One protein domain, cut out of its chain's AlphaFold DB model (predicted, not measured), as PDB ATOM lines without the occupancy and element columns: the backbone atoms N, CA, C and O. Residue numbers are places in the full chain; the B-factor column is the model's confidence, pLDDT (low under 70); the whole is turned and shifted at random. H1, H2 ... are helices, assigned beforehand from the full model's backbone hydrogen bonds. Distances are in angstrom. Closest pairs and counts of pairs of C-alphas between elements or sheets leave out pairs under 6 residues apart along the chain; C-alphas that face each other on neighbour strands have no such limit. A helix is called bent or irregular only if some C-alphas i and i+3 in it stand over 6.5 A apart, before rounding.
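Overview. This is residues 305 to 402 of the 406 residues of an uncharacterized protein of Sulfurimonas sp (UniProt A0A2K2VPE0). Two long helices, H1 and the bent H3, pair side by side along H1 and H3b in opposite ways, and short H2 turns a corner after H1. Before them, residues 305 to 335 wind without a named element. The 98 printed residues hold three named helices, H1, H2, H3, and no named strand: all helix, compact, radius of gyration of the C-alphas 14.3 A, spans 45 by 25 by 20 A.

Along the chain. Find C-alpha 336 at (-58.548, 34.132, -24.594); H1 runs 28.8 A to residue 355. H2 is residues 357 to 365. H3, residues 377 to 401, is one helix by its hydrogen bonds but bent: C-alphas 386 and 389 are 7.2 A apart. Its arms are H3a, 377 to 386, and H3b, 389 to 401, ending at (-55.947, 43.710, -29.018).

Arrangement. H1 and H3b touch, closest at C-alphas of Ile 343 and Met 392, 6.0 A, a shallow tilt of 29 degrees, opposite ways. H1 and H2 are close but not clearly touching, about perpendicular at 88 degrees; their closest C-alphas, Met 353 and Ile 360, are 6.4 A apart. Every O i to N i+4 pair is within hydrogen-bond range in H1, H2 and H3b; in H3a, 5 of 6.

Size, cuts and confidence. C-alphas 369 and 402 are farthest apart, 44.8 A. The printed part has no cut; the link H2 to H3 is long. Residues 373 to 378 have pLDDT under 70.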
ATOM      1  N   LYS A 305     -56.094  13.711 -34.740       75.62
ATOM      2  CA  LYS A 305     -55.215  12.552 -34.573       75.62
ATOM      3  C   LYS A 305     -54.839  12.001 -35.941       75.62
ATOM      4  O   LYS A 305     -55.669  11.483 -36.678       75.62
ATOM      5  N   VAL A 306     -53.553  12.076 -36.249       78.88
ATOM      6  CA  VAL A 306     -52.980  11.486 -37.456       78.88
ATOM      7  C   VAL A 306     -52.377  10.134 -37.097       78.88
ATOM      8  O   VAL A 306     -51.505  10.052 -36.230       78.88
ATOM      9  N   ASP A 307     -52.820   9.073 -37.773       83.94
ATOM     10  CA  ASP A 307     -52.108   7.797 -37.754       83.94
ATOM     11  C   ASP A 307     -50.967   7.839 -38.775       83.94
ATOM     12  O   ASP A 307     -51.132   7.487 -39.943       83.94
ATOM     13  N   PHE A 308     -49.793   8.279 -38.319       84.19
ATOM     14  CA  PHE A 308     -48.593   8.371 -39.153       84.19
ATOM     15  C   PHE A 308     -48.110   7.016 -39.690       84.19
ATOM     16  O   PHE A 308     -47.328   6.990 -40.636       84.19
ATOM     17  N   ASN A 309     -48.571   5.897 -39.114       83.94
ATOM     18  CA  ASN A 309     -48.235   4.552 -39.585       83.94
ATOM     19  C   ASN A 309     -49.247   4.012 -40.606       83.94
ATOM     20  O   ASN A 309     -49.049   2.917 -41.139       83.94
ATOM     21  N   SER A 310     -50.334   4.744 -40.873       82.19
ATOM     22  CA  SER A 310     -51.324   4.343 -41.865       82.19
ATOM     23  C   SER A 310     -50.690   4.312 -43.260       82.19
ATOM     24  O   SER A 310     -50.032   5.281 -43.650       82.19
ATOM     25  N   PRO A 311     -50.923   3.255 -44.063       74.38
ATOM     26  CA  PRO A 311     -50.389   3.161 -45.424       74.38
ATOM     27  C   PRO A 311     -50.874   4.296 -46.341       74.38
ATOM     28  O   PRO A 311     -50.244   4.564 -47.354       74.38
ATOM     29  N   ASN A 312     -51.962   4.979 -45.969       74.12
ATOM     30  CA  ASN A 312     -52.538   6.095 -46.717       74.12
ATOM     31  C   ASN A 312     -52.406   7.437 -45.971       74.12
ATOM     32  O   ASN A 312     -53.224   8.329 -46.187       74.12
ATOM     33  N   ASN A 313     -51.434   7.582 -45.064       77.69
ATOM     34  CA  ASN A 313     -51.197   8.848 -44.378       77.69
ATOM     35  C   ASN A 313     -50.784   9.946 -45.379       77.69
ATOM     36  O   ASN A 313     -49.766   9.833 -46.061       77.69
ATOM     37  N   SER A 314     -51.563  11.024 -45.426       81.12
ATOM     38  CA  SER A 314     -51.329  12.189 -46.284       81.12
ATOM     39  C   SER A 314     -50.590  13.334 -45.581       81.12
ATOM     40  O   SER A 314     -50.271  14.339 -46.211       81.12
ATOM     41  N   THR A 315     -50.319  13.214 -44.277       86.06
ATOM     42  CA  THR A 315     -49.728  14.281 -43.458       86.06
ATOM     43  C   THR A 315     -48.253  14.011 -43.174       86.06
ATOM     44  O   THR A 315     -47.888  12.924 -42.725       86.06
ATOM     45  N   MET A 316     -47.394  15.014 -43.375       87.94
ATOM     46  CA  MET A 316     -45.964  14.926 -43.046       87.94
ATOM     47  C   MET A 316     -45.749  14.606 -41.560       87.94
ATOM     48  O   MET A 316     -46.252  15.325 -40.698       87.94
ATOM     49  N   ASP A 317     -44.964  13.568 -41.258       89.38
ATOM     50  CA  ASP A 317     -44.545  13.283 -39.881       89.38
ATOM     51  C   ASP A 317     -43.422  14.240 -39.474       89.38
ATOM     52  O   ASP A 317     -42.276  14.112 -39.903       89.38
ATOM     53  N   LEU A 318     -43.781  15.236 -38.665       91.00
ATOM     54  CA  LEU A 318     -42.890  16.290 -38.186       91.00
ATOM     55  C   LEU A 318     -42.663  16.201 -36.667       91.00
ATOM     56  O   LEU A 318     -42.159  17.148 -36.054       91.00
ATOM     57  N   ARG A 319     -43.004  15.063 -36.044       92.38
ATOM     58  CA  ARG A 319     -42.927  14.884 -34.584       92.38
ATOM     59  C   ARG A 319     -41.507  14.980 -34.046       92.38
ATOM     60  O   ARG A 319     -41.308  15.503 -32.955       92.38
ATOM     61  N   GLU A 320     -40.511  14.558 -34.825       92.06
ATOM     62  CA  GLU A 320     -39.093  14.729 -34.470       92.06
ATOM     63  C   GLU A 320     -38.686  16.208 -34.304       92.06
ATOM     64  O   GLU A 320     -37.672  16.507 -33.675       92.06
ATOM     65  N   TYR A 321     -39.503  17.134 -34.817       90.81
ATOM     66  CA  TYR A 321     -39.325  18.581 -34.717       90.81
ATOM     67  C   TYR A 321     -40.288  19.253 -33.726       90.81
ATOM     68  O   TYR A 321     -40.363  20.479 -33.690       90.81
ATOM     69  N   GLY A 322     -41.036  18.479 -32.930       89.31
ATOM     70  CA  GLY A 322     -42.015  19.007 -31.972       89.31
ATOM     71  C   GLY A 322     -43.331  19.481 -32.603       89.31
ATOM     72  O   GLY A 322     -44.096  20.199 -31.960       89.31
ATOM     73  N   ILE A 323     -43.609  19.100 -33.854       90.12
ATOM     74  CA  ILE A 323     -44.874  19.390 -34.538       90.12
ATOM     75  C   ILE A 323     -45.734  18.126 -34.502       90.12
ATOM     76  O   ILE A 323     -45.534  17.192 -35.276       90.12
ATOM     77  N   GLU A 324     -46.669  18.085 -33.556       86.00
ATOM     78  CA  GLU A 324     -47.573  16.951 -33.362       86.00
ATOM     79  C   GLU A 324     -48.869  17.089 -34.172       86.00
ATOM     80  O   GLU A 324     -49.430  18.181 -34.292       86.00
ATOM     81  N   GLY A 325     -49.379  15.953 -34.664       84.56
ATOM     82  CA  GLY A 325     -50.658  15.869 -35.372       84.56
ATOM     83  C   GLY A 325     -50.637  16.509 -36.761       84.56
ATOM     84  O   GLY A 325     -49.592  16.597 -37.407       84.56
ATOM     85  N   ASN A 326     -51.809  16.930 -37.238       85.44
ATOM     86  CA  ASN A 326     -51.913  17.626 -38.515       85.44
ATOM     87  C   ASN A 326     -51.412  19.073 -38.379       85.44
ATOM     88  O   ASN A 326     -51.944  19.866 -37.600       85.44
ATOM     89  N   TRP A 327     -50.379  19.422 -39.148       86.19
ATOM     90  CA  TRP A 327     -49.775  20.751 -39.116       86.19
ATOM     91  C   TRP A 327     -50.726  21.842 -39.648       86.19
ATOM     92  O   TRP A 327     -50.644  22.976 -39.174       86.19
ATOM     93  N   GLU A 328     -51.672  21.499 -40.530       83.12
ATOM     94  CA  GLU A 328     -52.668  22.411 -41.123       83.12
ATOM     95  C   GLU A 328     -53.805  22.770 -40.157       83.12
ATOM     96  O   GLU A 328     -54.378  23.858 -40.237       83.12
ATOM     97  N   PHE A 329     -54.140  21.865 -39.234       83.81
ATOM     98  CA  PHE A 329     -55.257  22.037 -38.309       83.81
ATOM     99  C   PHE A 329     -54.793  22.543 -36.950       83.81
ATOM    100  O   PHE A 329     -53.748  22.144 -36.443       83.81
ATOM    101  N   TYR A 330     -55.598  23.400 -36.337       86.75
ATOM    102  CA  TYR A 330     -55.389  23.958 -35.004       86.75
ATOM    103  C   TYR A 330     -56.678  23.863 -34.215       86.75
ATOM    104  O   TYR A 330     -57.762  23.831 -34.796       86.75
ATOM    105  N   LYS A 331     -56.551  23.816 -32.896       87.50
ATOM    106  CA  LYS A 331     -57.714  23.726 -32.020       87.50
ATOM    107  C   LYS A 331     -58.331  25.103 -31.807       87.50
ATOM    108  O   LYS A 331     -57.626  26.100 -31.681       87.50
ATOM    109  N   ILE A 332     -59.654  25.137 -31.748       89.19
ATOM    110  CA  ILE A 332     -60.396  26.312 -31.302       89.19
ATOM    111  C   ILE A 332     -60.555  26.195 -29.790       89.19
ATOM    112  O   ILE A 332     -61.022  25.169 -29.294       89.19
ATOM    113  N   HIS A 333     -60.129  27.232 -29.077       91.38
ATOM    114  CA  HIS A 333     -60.213  27.314 -27.628       91.38
ATOM    115  C   HIS A 333     -61.180  28.425 -27.230       91.38
ATOM    116  O   HIS A 333     -61.042  29.565 -27.668       91.38
ATOM    117  N   GLU A 334     -62.122  28.104 -26.347       92.38
ATOM    118  CA  GLU A 334     -63.069  29.069 -25.771       92.38
ATOM    119  C   GLU A 334     -62.468  29.777 -24.557       92.38
ATOM    120  O   GLU A 334     -63.031  29.839 -23.468       92.38
ATOM    121  N   ASN A 335     -61.238  30.242 -24.737       95.06
ATOM    122  CA  ASN A 335     -60.473  30.949 -23.735       95.06
ATOM    123  C   ASN A 335     -59.476  31.866 -24.440       95.06
ATOM    124  O   ASN A 335     -58.769  31.444 -25.355       95.06
ATOM    125  N   GLN A 336     -59.392  33.114 -23.977       94.94
ATOM    126  CA  GLN A 336     -58.548  34.132 -24.594       94.94
ATOM    127  C   GLN A 336     -57.073  33.710 -24.676       94.94
ATOM    128  O   GLN A 336     -56.453  33.831 -25.729       94.94
ATOM    129  N   GLN A 337     -56.504  33.233 -23.566       96.81
ATOM    130  CA  GLN A 337     -55.074  32.939 -23.462       96.81
ATOM    131  C   GLN A 337     -54.716  31.648 -24.193       96.81
ATOM    132  O   GLN A 337     -53.723  31.614 -24.917       96.81
ATOM    133  N   ASP A 338     -55.547  30.613 -24.067       96.75
ATOM    134  CA  ASP A 338     -55.314  29.347 -24.763       96.75
ATOM    135  C   ASP A 338     -55.412  29.517 -26.284       96.75
ATOM    136  O   ASP A 338     -54.615  28.942 -27.025       96.75
ATOM    137  N   MET A 339     -56.345  30.350 -26.763       96.50
ATOM    138  CA  MET A 339     -56.476  30.643 -28.190       96.50
ATOM    139  C   MET A 339     -55.262  31.418 -28.720       96.50
ATOM    140  O   MET A 339     -54.732  31.062 -29.772       96.50
ATOM    141  N   ILE A 340     -54.768  32.423 -27.981       98.00
ATOM    142  CA  ILE A 340     -53.515  33.126 -28.314       98.00
ATOM    143  C   ILE A 340     -52.351  32.131 -28.383       98.00
ATOM    144  O   ILE A 340     -51.642  32.091 -29.387       98.00
ATOM    145  N   ALA A 341     -52.193  31.280 -27.365       97.75
ATOM    146  CA  ALA A 341     -51.105  30.310 -27.299       97.75
ATOM    147  C   ALA A 341     -51.145  29.292 -28.454       97.75
ATOM    148  O   ALA A 341     -50.102  28.963 -29.024       97.75
ATOM    149  N   GLU A 342     -52.329  28.803 -28.840       95.81
ATOM    150  CA  GLU A 342     -52.471  27.898 -29.987       95.81
ATOM    151  C   GLU A 342     -52.135  28.606 -31.312       95.81
ATOM    152  O   GLU A 342     -51.459  28.016 -32.160       95.81
ATOM    153  N   ILE A 343     -52.514  29.880 -31.484       97.62
ATOM    154  CA  ILE A 343     -52.150  30.671 -32.672       97.62
ATOM    155  C   ILE A 343     -50.635  30.905 -32.734       97.62
ATOM    156  O   ILE A 343     -50.014  30.645 -33.768       97.62
ATOM    157  N   GLU A 344     -50.011  31.350 -31.642       97.88
ATOM    158  CA  GLU A 344     -48.562  31.580 -31.572       97.88
ATOM    159  C   GLU A 344     -47.774  30.293 -31.837       97.88
ATOM    160  O   GLU A 344     -46.797  30.286 -32.596       97.88
ATOM    161  N   LYS A 345     -48.240  29.172 -31.278       95.94
ATOM    162  CA  LYS A 345     -47.708  27.844 -31.576       95.94
ATOM    163  C   LYS A 345     -47.784  27.550 -33.073       95.94
ATOM    164  O   LYS A 345     -46.784  27.112 -33.638       95.94
ATOM    165  N   LYS A 346     -48.911  27.812 -33.745       95.19
ATOM    166  CA  LYS A 346     -49.034  27.604 -35.200       95.19
ATOM    167  C   LYS A 346     -48.135  28.513 -36.024       95.19
ATOM    168  O   LYS A 346     -47.468  28.021 -36.931       95.19
ATOM    169  N   ILE A 347     -48.028  29.789 -35.672       97.38
ATOM    170  CA  ILE A 347     -47.083  30.720 -36.307       97.38
ATOM    171  C   ILE A 347     -45.645  30.196 -36.169       97.38
ATOM    172  O   ILE A 347     -44.890  30.176 -37.142       97.38
ATOM    173  N   SER A 348     -45.267  29.703 -34.986       96.69
ATOM    174  CA  SER A 348     -43.952  29.097 -34.747       96.69
ATOM    175  C   SER A 348     -43.720  27.845 -35.604       96.69
ATOM    176  O   SER A 348     -42.672  27.720 -36.243       96.69
ATOM    177  N   GLN A 349     -44.715  26.954 -35.707       95.31
ATOM    178  CA  GLN A 349     -44.662  25.770 -36.576       95.31
ATOM    179  C   GLN A 349     -44.472  26.157 -38.050       95.31
ATOM    180  O   GLN A 349     -43.598  25.617 -38.727       95.31
ATOM    181  N   PHE A 350     -45.232  27.135 -38.542       95.50
ATOM    182  CA  PHE A 350     -45.111  27.627 -39.912       95.50
ATOM    183  C   PHE A 350     -43.746  28.257 -40.183       95.50
ATOM    184  O   PHE A 350     -43.107  27.936 -41.184       95.50
ATOM    185  N   ASN A 351     -43.249  29.086 -39.263       96.31
ATOM    186  CA  ASN A 351     -41.910  29.655 -39.360       96.31
ATOM    187  C   ASN A 351     -40.836  28.566 -39.385       96.31
ATOM    188  O   ASN A 351     -39.931  28.629 -40.218       96.31
ATOM    189  N   PHE A 352     -40.944  27.533 -38.545       95.50
ATOM    190  CA  PHE A 352     -40.037  26.391 -38.608       95.50
ATOM    191  C   PHE A 352     -40.046  25.755 -40.004       95.50
ATOM    192  O   PHE A 352     -38.981  25.581 -40.599       95.50
ATOM    193  N   MET A 353     -41.226  25.462 -40.554       92.88
ATOM    194  CA  MET A 353     -41.358  24.823 -41.865       92.88
ATOM    195  C   MET A 353     -40.768  25.676 -42.995       92.88
ATOM    196  O   MET A 353     -40.024  25.158 -43.829       92.88
ATOM    197  N   LEU A 354     -41.035  26.985 -43.005       92.94
ATOM    198  CA  LEU A 354     -40.527  27.907 -44.027       92.94
ATOM    199  C   LEU A 354     -38.994  28.030 -44.018       92.94
ATOM    200  O   LEU A 354     -38.389  28.165 -45.083       92.94
ATOM    201  N   HIS A 355     -38.364  27.945 -42.841       94.88
ATOM    202  CA  HIS A 355     -36.913  28.096 -42.676       94.88
ATOM    203  C   HIS A 355     -36.131  26.770 -42.727       94.88
ATOM    204  O   HIS A 355     -34.901  26.790 -42.758       94.88
ATOM    205  N   ASN A 356     -36.809  25.617 -42.762       93.06
ATOM    206  CA  ASN A 356     -36.179  24.289 -42.727       93.06
ATOM    207  C   ASN A 356     -36.546  23.426 -43.948       93.06
ATOM    208  O   ASN A 356     -36.850  22.241 -43.818       93.06
ATOM    209  N   GLU A 357     -36.485  24.002 -45.153       88.44
ATOM    210  CA  GLU A 357     -36.955  23.356 -46.389       88.44
ATOM    211  C   GLU A 357     -36.405  21.940 -46.622       88.44
ATOM    212  O   GLU A 357     -37.153  21.068 -47.057       88.44
ATOM    213  N   SER A 358     -35.121  21.689 -46.344       88.19
ATOM    214  CA  SER A 358     -34.521  20.363 -46.543       88.19
ATOM    215  C   SER A 358     -35.179  19.292 -45.672       88.19
ATOM    216  O   SER A 358     -35.434  18.191 -46.154       88.19
ATOM    217  N   ARG A 359     -35.511  19.636 -44.423       90.25
ATOM    218  CA  ARG A 359     -36.180  18.747 -43.466       90.25
ATOM    219  C   ARG A 359     -37.622  18.481 -43.877       90.25
ATOM    220  O   ARG A 359     -38.066  17.339 -43.873       90.25
ATOM    221  N   ILE A 360     -38.330  19.525 -44.311       90.19
ATOM    222  CA  ILE A 360     -39.709  19.391 -44.801       90.19
ATOM    223  C   ILE A 360     -39.753  18.529 -46.062       90.19
ATOM    224  O   ILE A 360     -40.592  17.640 -46.167       90.19
ATOM    225  N   LYS A 361     -38.801  18.712 -46.982       85.31
ATOM    226  CA  LYS A 361     -38.678  17.871 -48.177       85.31
ATOM    227  C   LYS A 361     -38.436  16.402 -47.825       85.31
ATOM    228  O   LYS A 361     -38.983  15.523 -48.482       85.31
ATOM    229  N   GLU A 362     -37.622  16.125 -46.810       87.62
ATOM    230  CA  GLU A 362     -37.387  14.755 -46.352       87.62
ATOM    231  C   GLU A 362     -38.659  14.128 -45.766       87.62
ATOM    232  O   GLU A 362     -39.015  13.013 -46.145       87.62
ATOM    233  N   ALA A 363     -39.369  14.849 -44.892       88.44
ATOM    234  CA  ALA A 363     -40.643  14.395 -44.333       88.44
ATOM    235  C   ALA A 363     -41.697  14.161 -45.429       88.44
ATOM    236  O   ALA A 363     -42.437  13.183 -45.385       88.44
ATOM    237  N   TYR A 364     -41.714  15.014 -46.452       85.00
ATOM    238  CA  TYR A 364     -42.587  14.884 -47.611       85.00
ATOM    239  C   TYR A 364     -42.301  13.636 -48.453       85.00
ATOM    240  O   TYR A 364     -43.216  12.910 -48.828       85.00
ATOM    241  N   MET A 365     -41.023  13.342 -48.718       84.44
ATOM    242  CA  MET A 365     -40.611  12.169 -49.504       84.44
ATOM    243  C   MET A 365     -40.948  10.833 -48.823       84.44
ATOM    244  O   MET A 365     -40.889   9.793 -49.475       84.44
ATOM    245  N   LYS A 366     -41.288  10.852 -47.526       86.31
ATOM    246  CA  LYS A 366     -41.746   9.681 -46.763       86.31
ATOM    247  C   LYS A 366     -43.251   9.403 -46.930       86.31
ATOM    248  O   LYS A 366     -43.696   8.345 -46.497       86.31
ATOM    249  N   LEU A 367     -44.023  10.312 -47.536       83.69
ATOM    250  CA  LEU A 367     -45.444  10.092 -47.844       83.69
ATOM    251  C   LEU A 367     -45.619   9.088 -48.990       83.69
ATOM    252  O   LEU A 367     -44.723   8.938 -49.821       83.69
ATOM    253  N   ASP A 368     -46.783   8.438 -49.077       80.12
ATOM    254  CA  ASP A 368     -47.130   7.626 -50.251       80.12
ATOM    255  C   ASP A 368     -47.117   8.485 -51.530       80.12
ATOM    256  O   ASP A 368     -47.495   9.659 -51.505       80.12
ATOM    257  N   ALA A 369     -46.683   7.903 -52.653       79.06
ATOM    258  CA  ALA A 369     -46.522   8.605 -53.926       79.06
ATOM    259  C   ALA A 369     -47.799   9.335 -54.381       79.06
ATOM    260  O   ALA A 369     -47.709  10.406 -54.973       79.06
ATOM    261  N   SER A 370     -48.984   8.810 -54.052       77.44
ATOM    262  CA  SER A 370     -50.270   9.452 -54.358       77.44
ATOM    263  C   SER A 370     -50.486  10.797 -53.645       77.44
ATOM    264  O   SER A 370     -51.229  11.643 -54.142       77.44
ATOM    265  N   TYR A 371     -49.797  11.039 -52.526       75.31
ATOM    266  CA  TYR A 371     -49.808  12.313 -51.794       75.31
ATOM    267  C   TYR A 371     -48.586  13.193 -52.112       75.31
ATOM    268  O   TYR A 371     -48.550  14.373 -51.744       75.31
ATOM    269  N   GLN A 372     -47.612  12.657 -52.859       74.25
ATOM    270  CA  GLN A 372     -46.415  13.378 -53.306       74.25
ATOM    271  C   GLN A 372     -46.655  14.343 -54.493       74.25
ATOM    272  O   GLN A 372     -45.738  15.060 -54.896       74.25
ATOM    273  N   ASP A 373     -47.883  14.424 -55.016       61.81
ATOM    274  CA  ASP A 373     -48.252  15.376 -56.077       61.81
ATOM    275  C   ASP A 373     -48.941  16.653 -55.548       61.81
ATOM    276  O   ASP A 373     -48.872  17.708 -56.183       61.81
ATOM    277  N   LEU A 374     -49.565  16.610 -54.362       52.53
ATOM    278  CA  LEU A 374     -50.339  17.734 -53.801       52.53
ATOM    279  C   LEU A 374     -49.481  18.805 -53.096       52.53
ATOM    280  O   LEU A 374     -49.988  19.864 -52.731       52.53
ATOM    281  N   GLY A 375     -48.176  18.567 -52.933       51.47
ATOM    282  CA  GLY A 375     -47.303  19.349 -52.057       51.47
ATOM    283  C   GLY A 375     -45.845  19.381 -52.504       51.47
ATOM    284  O   GLY A 375     -44.956  19.140 -51.694       51.47
ATOM    285  N   ASN A 376     -45.559  19.710 -53.770       54.78
ATOM    286  CA  ASN A 376     -44.175  20.025 -54.149       54.78
ATOM    287  C   ASN A 376     -43.583  21.097 -53.191       54.78
ATOM    288  O   ASN A 376     -44.327  21.816 -52.526       54.78
ATOM    289  N   ASN A 377     -42.255  21.256 -53.113       55.97
ATOM    290  CA  ASN A 377     -41.623  22.227 -52.193       55.97
ATOM    291  C   ASN A 377     -42.173  23.670 -52.287       55.97
ATOM    292  O   ASN A 377     -42.032  24.437 -51.336       55.97
ATOM    293  N   ALA A 378     -42.781  24.058 -53.413       61.00
ATOM    294  CA  ALA A 378     -43.460  25.342 -53.557       61.00
ATOM    295  C   ALA A 378     -44.903  25.327 -53.008       61.00
ATOM    296  O   ALA A 378     -45.382  26.363 -52.562       61.00
ATOM    297  N   GLY A 379     -45.582  24.178 -52.988       78.31
ATOM    298  CA  GLY A 379     -46.958  23.987 -52.529       78.31
ATOM    299  C   GLY A 379     -47.173  24.346 -51.061       78.31
ATOM    300  O   GLY A 379     -47.971  25.239 -50.782       78.31
ATOM    301  N   TYR A 380     -46.432  23.734 -50.127       81.38
ATOM    302  CA  TYR A 380     -46.613  24.034 -48.696       81.38
ATOM    303  C   TYR A 380     -46.197  25.473 -48.361       81.38
ATOM    304  O   TYR A 380     -46.897  26.157 -47.621       81.38
ATOM    305  N   LYS A 381     -45.095  25.971 -48.947       88.81
ATOM    306  CA  LYS A 381     -44.652  27.360 -48.748       88.81
ATOM    307  C   LYS A 381     -45.709  28.340 -49.231       88.81
ATOM    308  O   LYS A 381     -45.986  29.314 -48.542       88.81
ATOM    309  N   ARG A 382     -46.314  28.069 -50.391       88.62
ATOM    310  CA  ARG A 382     -47.417  28.864 -50.926       88.62
ATOM    311  C   ARG A 382     -48.627  28.817 -49.997       88.62
ATOM    312  O   ARG A 382     -49.133  29.868 -49.643       88.62
ATOM    313  N   MET A 383     -49.049  27.634 -49.546       88.56
ATOM    314  CA  MET A 383     -50.170  27.501 -48.605       88.56
ATOM    315  C   MET A 383     -49.926  28.272 -47.304       88.56
ATOM    316  O   MET A 383     -50.812  28.988 -46.843       88.56
ATOM    317  N   ILE A 384     -48.723  28.170 -46.735       92.81
ATOM    318  CA  ILE A 384     -48.361  28.910 -45.526       92.81
ATOM    319  C   ILE A 384     -48.360  30.418 -45.798       92.81
ATOM    320  O   ILE A 384     -49.036  31.149 -45.086       92.81
ATOM    321  N   ASN A 385     -47.647  30.885 -46.823       93.94
ATOM    322  CA  ASN A 385     -47.463  32.319 -47.065       93.94
ATOM    323  C   ASN A 385     -48.730  33.024 -47.566       93.94
ATOM    324  O   ASN A 385     -48.945  34.181 -47.226       93.94
ATOM    325  N   GLU A 386     -49.550  32.362 -48.384       92.62
ATOM    326  CA  GLU A 386     -50.735  32.980 -48.992       92.62
ATOM    327  C   GLU A 386     -51.995  32.801 -48.139       92.62
ATOM    328  O   GLU A 386     -52.862  33.671 -48.170       92.62
ATOM    329  N   ASN A 387     -52.102  31.713 -47.362       89.75
ATOM    330  CA  ASN A 387     -53.336  31.378 -46.644       89.75
ATOM    331  C   ASN A 387     -53.149  31.261 -45.129       89.75
ATOM    332  O   ASN A 387     -53.833  31.954 -44.379       89.75
ATOM    333  N   TYR A 388     -52.271  30.374 -44.650       92.69
ATOM    334  CA  TYR A 388     -52.267  30.018 -43.226       92.69
ATOM    335  C   TYR A 388     -51.604  31.062 -42.327       92.69
ATOM    336  O   TYR A 388     -52.185  31.418 -41.304       92.69
ATOM    337  N   MET A 389     -50.425  31.573 -42.693       96.19
ATOM    338  CA  MET A 389     -49.713  32.577 -41.899       96.19
ATOM    339  C   MET A 389     -50.507  33.886 -41.797       96.19
ATOM    340  O   MET A 389     -50.793  34.280 -40.667       96.19
ATOM    341  N   PRO A 390     -50.980  34.510 -42.902       95.50
ATOM    342  CA  PRO A 390     -51.725  35.770 -42.801       95.50
ATOM    343  C   PRO A 390     -52.999  35.638 -41.960       95.50
ATOM    344  O   PRO A 390     -53.388  36.549 -41.233       95.50
ATOM    345  N   LYS A 391     -53.657  34.477 -42.039       95.31
ATOM    346  CA  LYS A 391     -54.843  34.161 -41.244       95.31
ATOM    347  C   LYS A 391     -54.521  34.039 -39.753       95.31
ATOM    348  O   LYS A 391     -55.281  34.555 -38.940       95.31
ATOM    349  N   MET A 392     -53.421  33.371 -39.399       97.12
ATOM    350  CA  MET A 392     -52.966  33.263 -38.009       97.12
ATOM    351  C   MET A 392     -52.558  34.610 -37.435       97.12
ATOM    352  O   MET A 392     -52.972  34.939 -36.331       97.12
ATOM    353  N   GLU A 393     -51.804  35.408 -38.186       97.19
ATOM    354  CA  GLU A 393     -51.406  36.753 -37.764       97.19
ATOM    355  C   GLU A 393     -52.629  37.639 -37.512       97.19
ATOM    356  O   GLU A 393     -52.700  38.306 -36.483       97.19
ATOM    357  N   ALA A 394     -53.638  37.583 -38.386       96.81
ATOM    358  CA  ALA A 394     -54.888  38.311 -38.188       96.81
ATOM    359  C   ALA A 394     -55.676  37.828 -36.960       96.81
ATOM    360  O   ALA A 394     -56.204  38.643 -36.205       96.81
ATOM    361  N   GLY A 395     -55.747  36.511 -36.739       97.06
ATOM    362  CA  GLY A 395     -56.354  35.947 -35.532       97.06
ATOM    363  C   GLY A 395     -55.633  36.408 -34.264       97.06
ATOM    364  O   GLY A 395     -56.280  36.877 -33.328       97.06
ATOM    365  N   LEU A 396     -54.297  36.332 -34.255       97.88
ATOM    366  CA  LEU A 396     -53.462  36.769 -33.136       97.88
ATOM    367  C   LEU A 396     -53.695  38.242 -32.825       97.88
ATOM    368  O   LEU A 396     -53.850  38.606 -31.663       97.88
ATOM    369  N   ASP A 397     -53.730  39.080 -33.853       96.62
ATOM    370  CA  ASP A 397     -53.929  40.514 -33.719       96.62
ATOM    371  C   ASP A 397     -55.275  40.843 -33.054       96.62
ATOM    372  O   ASP A 397     -55.326  41.620 -32.098       96.62
ATOM    373  N   ILE A 398     -56.350  40.164 -33.468       97.88
ATOM    374  CA  ILE A 398     -57.679  40.311 -32.862       97.88
ATOM    375  C   ILE A 398     -57.663  39.875 -31.392       97.88
ATOM    376  O   ILE A 398     -58.037  40.660 -30.520       97.88
ATOM    377  N   PHE A 399     -57.205  38.659 -31.081       97.50
ATOM    378  CA  PHE A 399     -57.195  38.189 -29.691       97.50
ATOM    379  C   PHE A 399     -56.191  38.959 -28.811       97.50
ATOM    380  O   PHE A 399     -56.378  39.078 -27.605       97.50
ATOM    381  N   SER A 400     -55.135  39.540 -29.369       95.62
ATOM    382  CA  SER A 400     -54.176  40.313 -28.566       95.62
ATOM    383  C   SER A 400     -54.685  41.719 -28.243       95.62
ATOM    384  O   SER A 400     -54.367  42.267 -27.188       95.62
ATOM    385  N   LYS A 401     -55.465  42.325 -29.146       95.56
ATOM    386  CA  LYS A 401     -55.947  43.710 -29.018       95.56
ATOM    387  C   LYS A 401     -57.326  43.830 -28.369       95.56
ATOM    388  O   LYS A 401     -57.618  44.861 -27.759       95.56
ATOM    389  N   TYR A 402     -58.180  42.818 -28.515       96.38
ATOM    390  CA  TYR A 402     -59.574  42.852 -28.075       96.38
ATOM    391  C   TYR A 402     -59.859  41.745 -27.064       96.38
ATOM    392  O   TYR A 402     -59.444  40.598 -27.231       96.38
TER     393      TYR A 402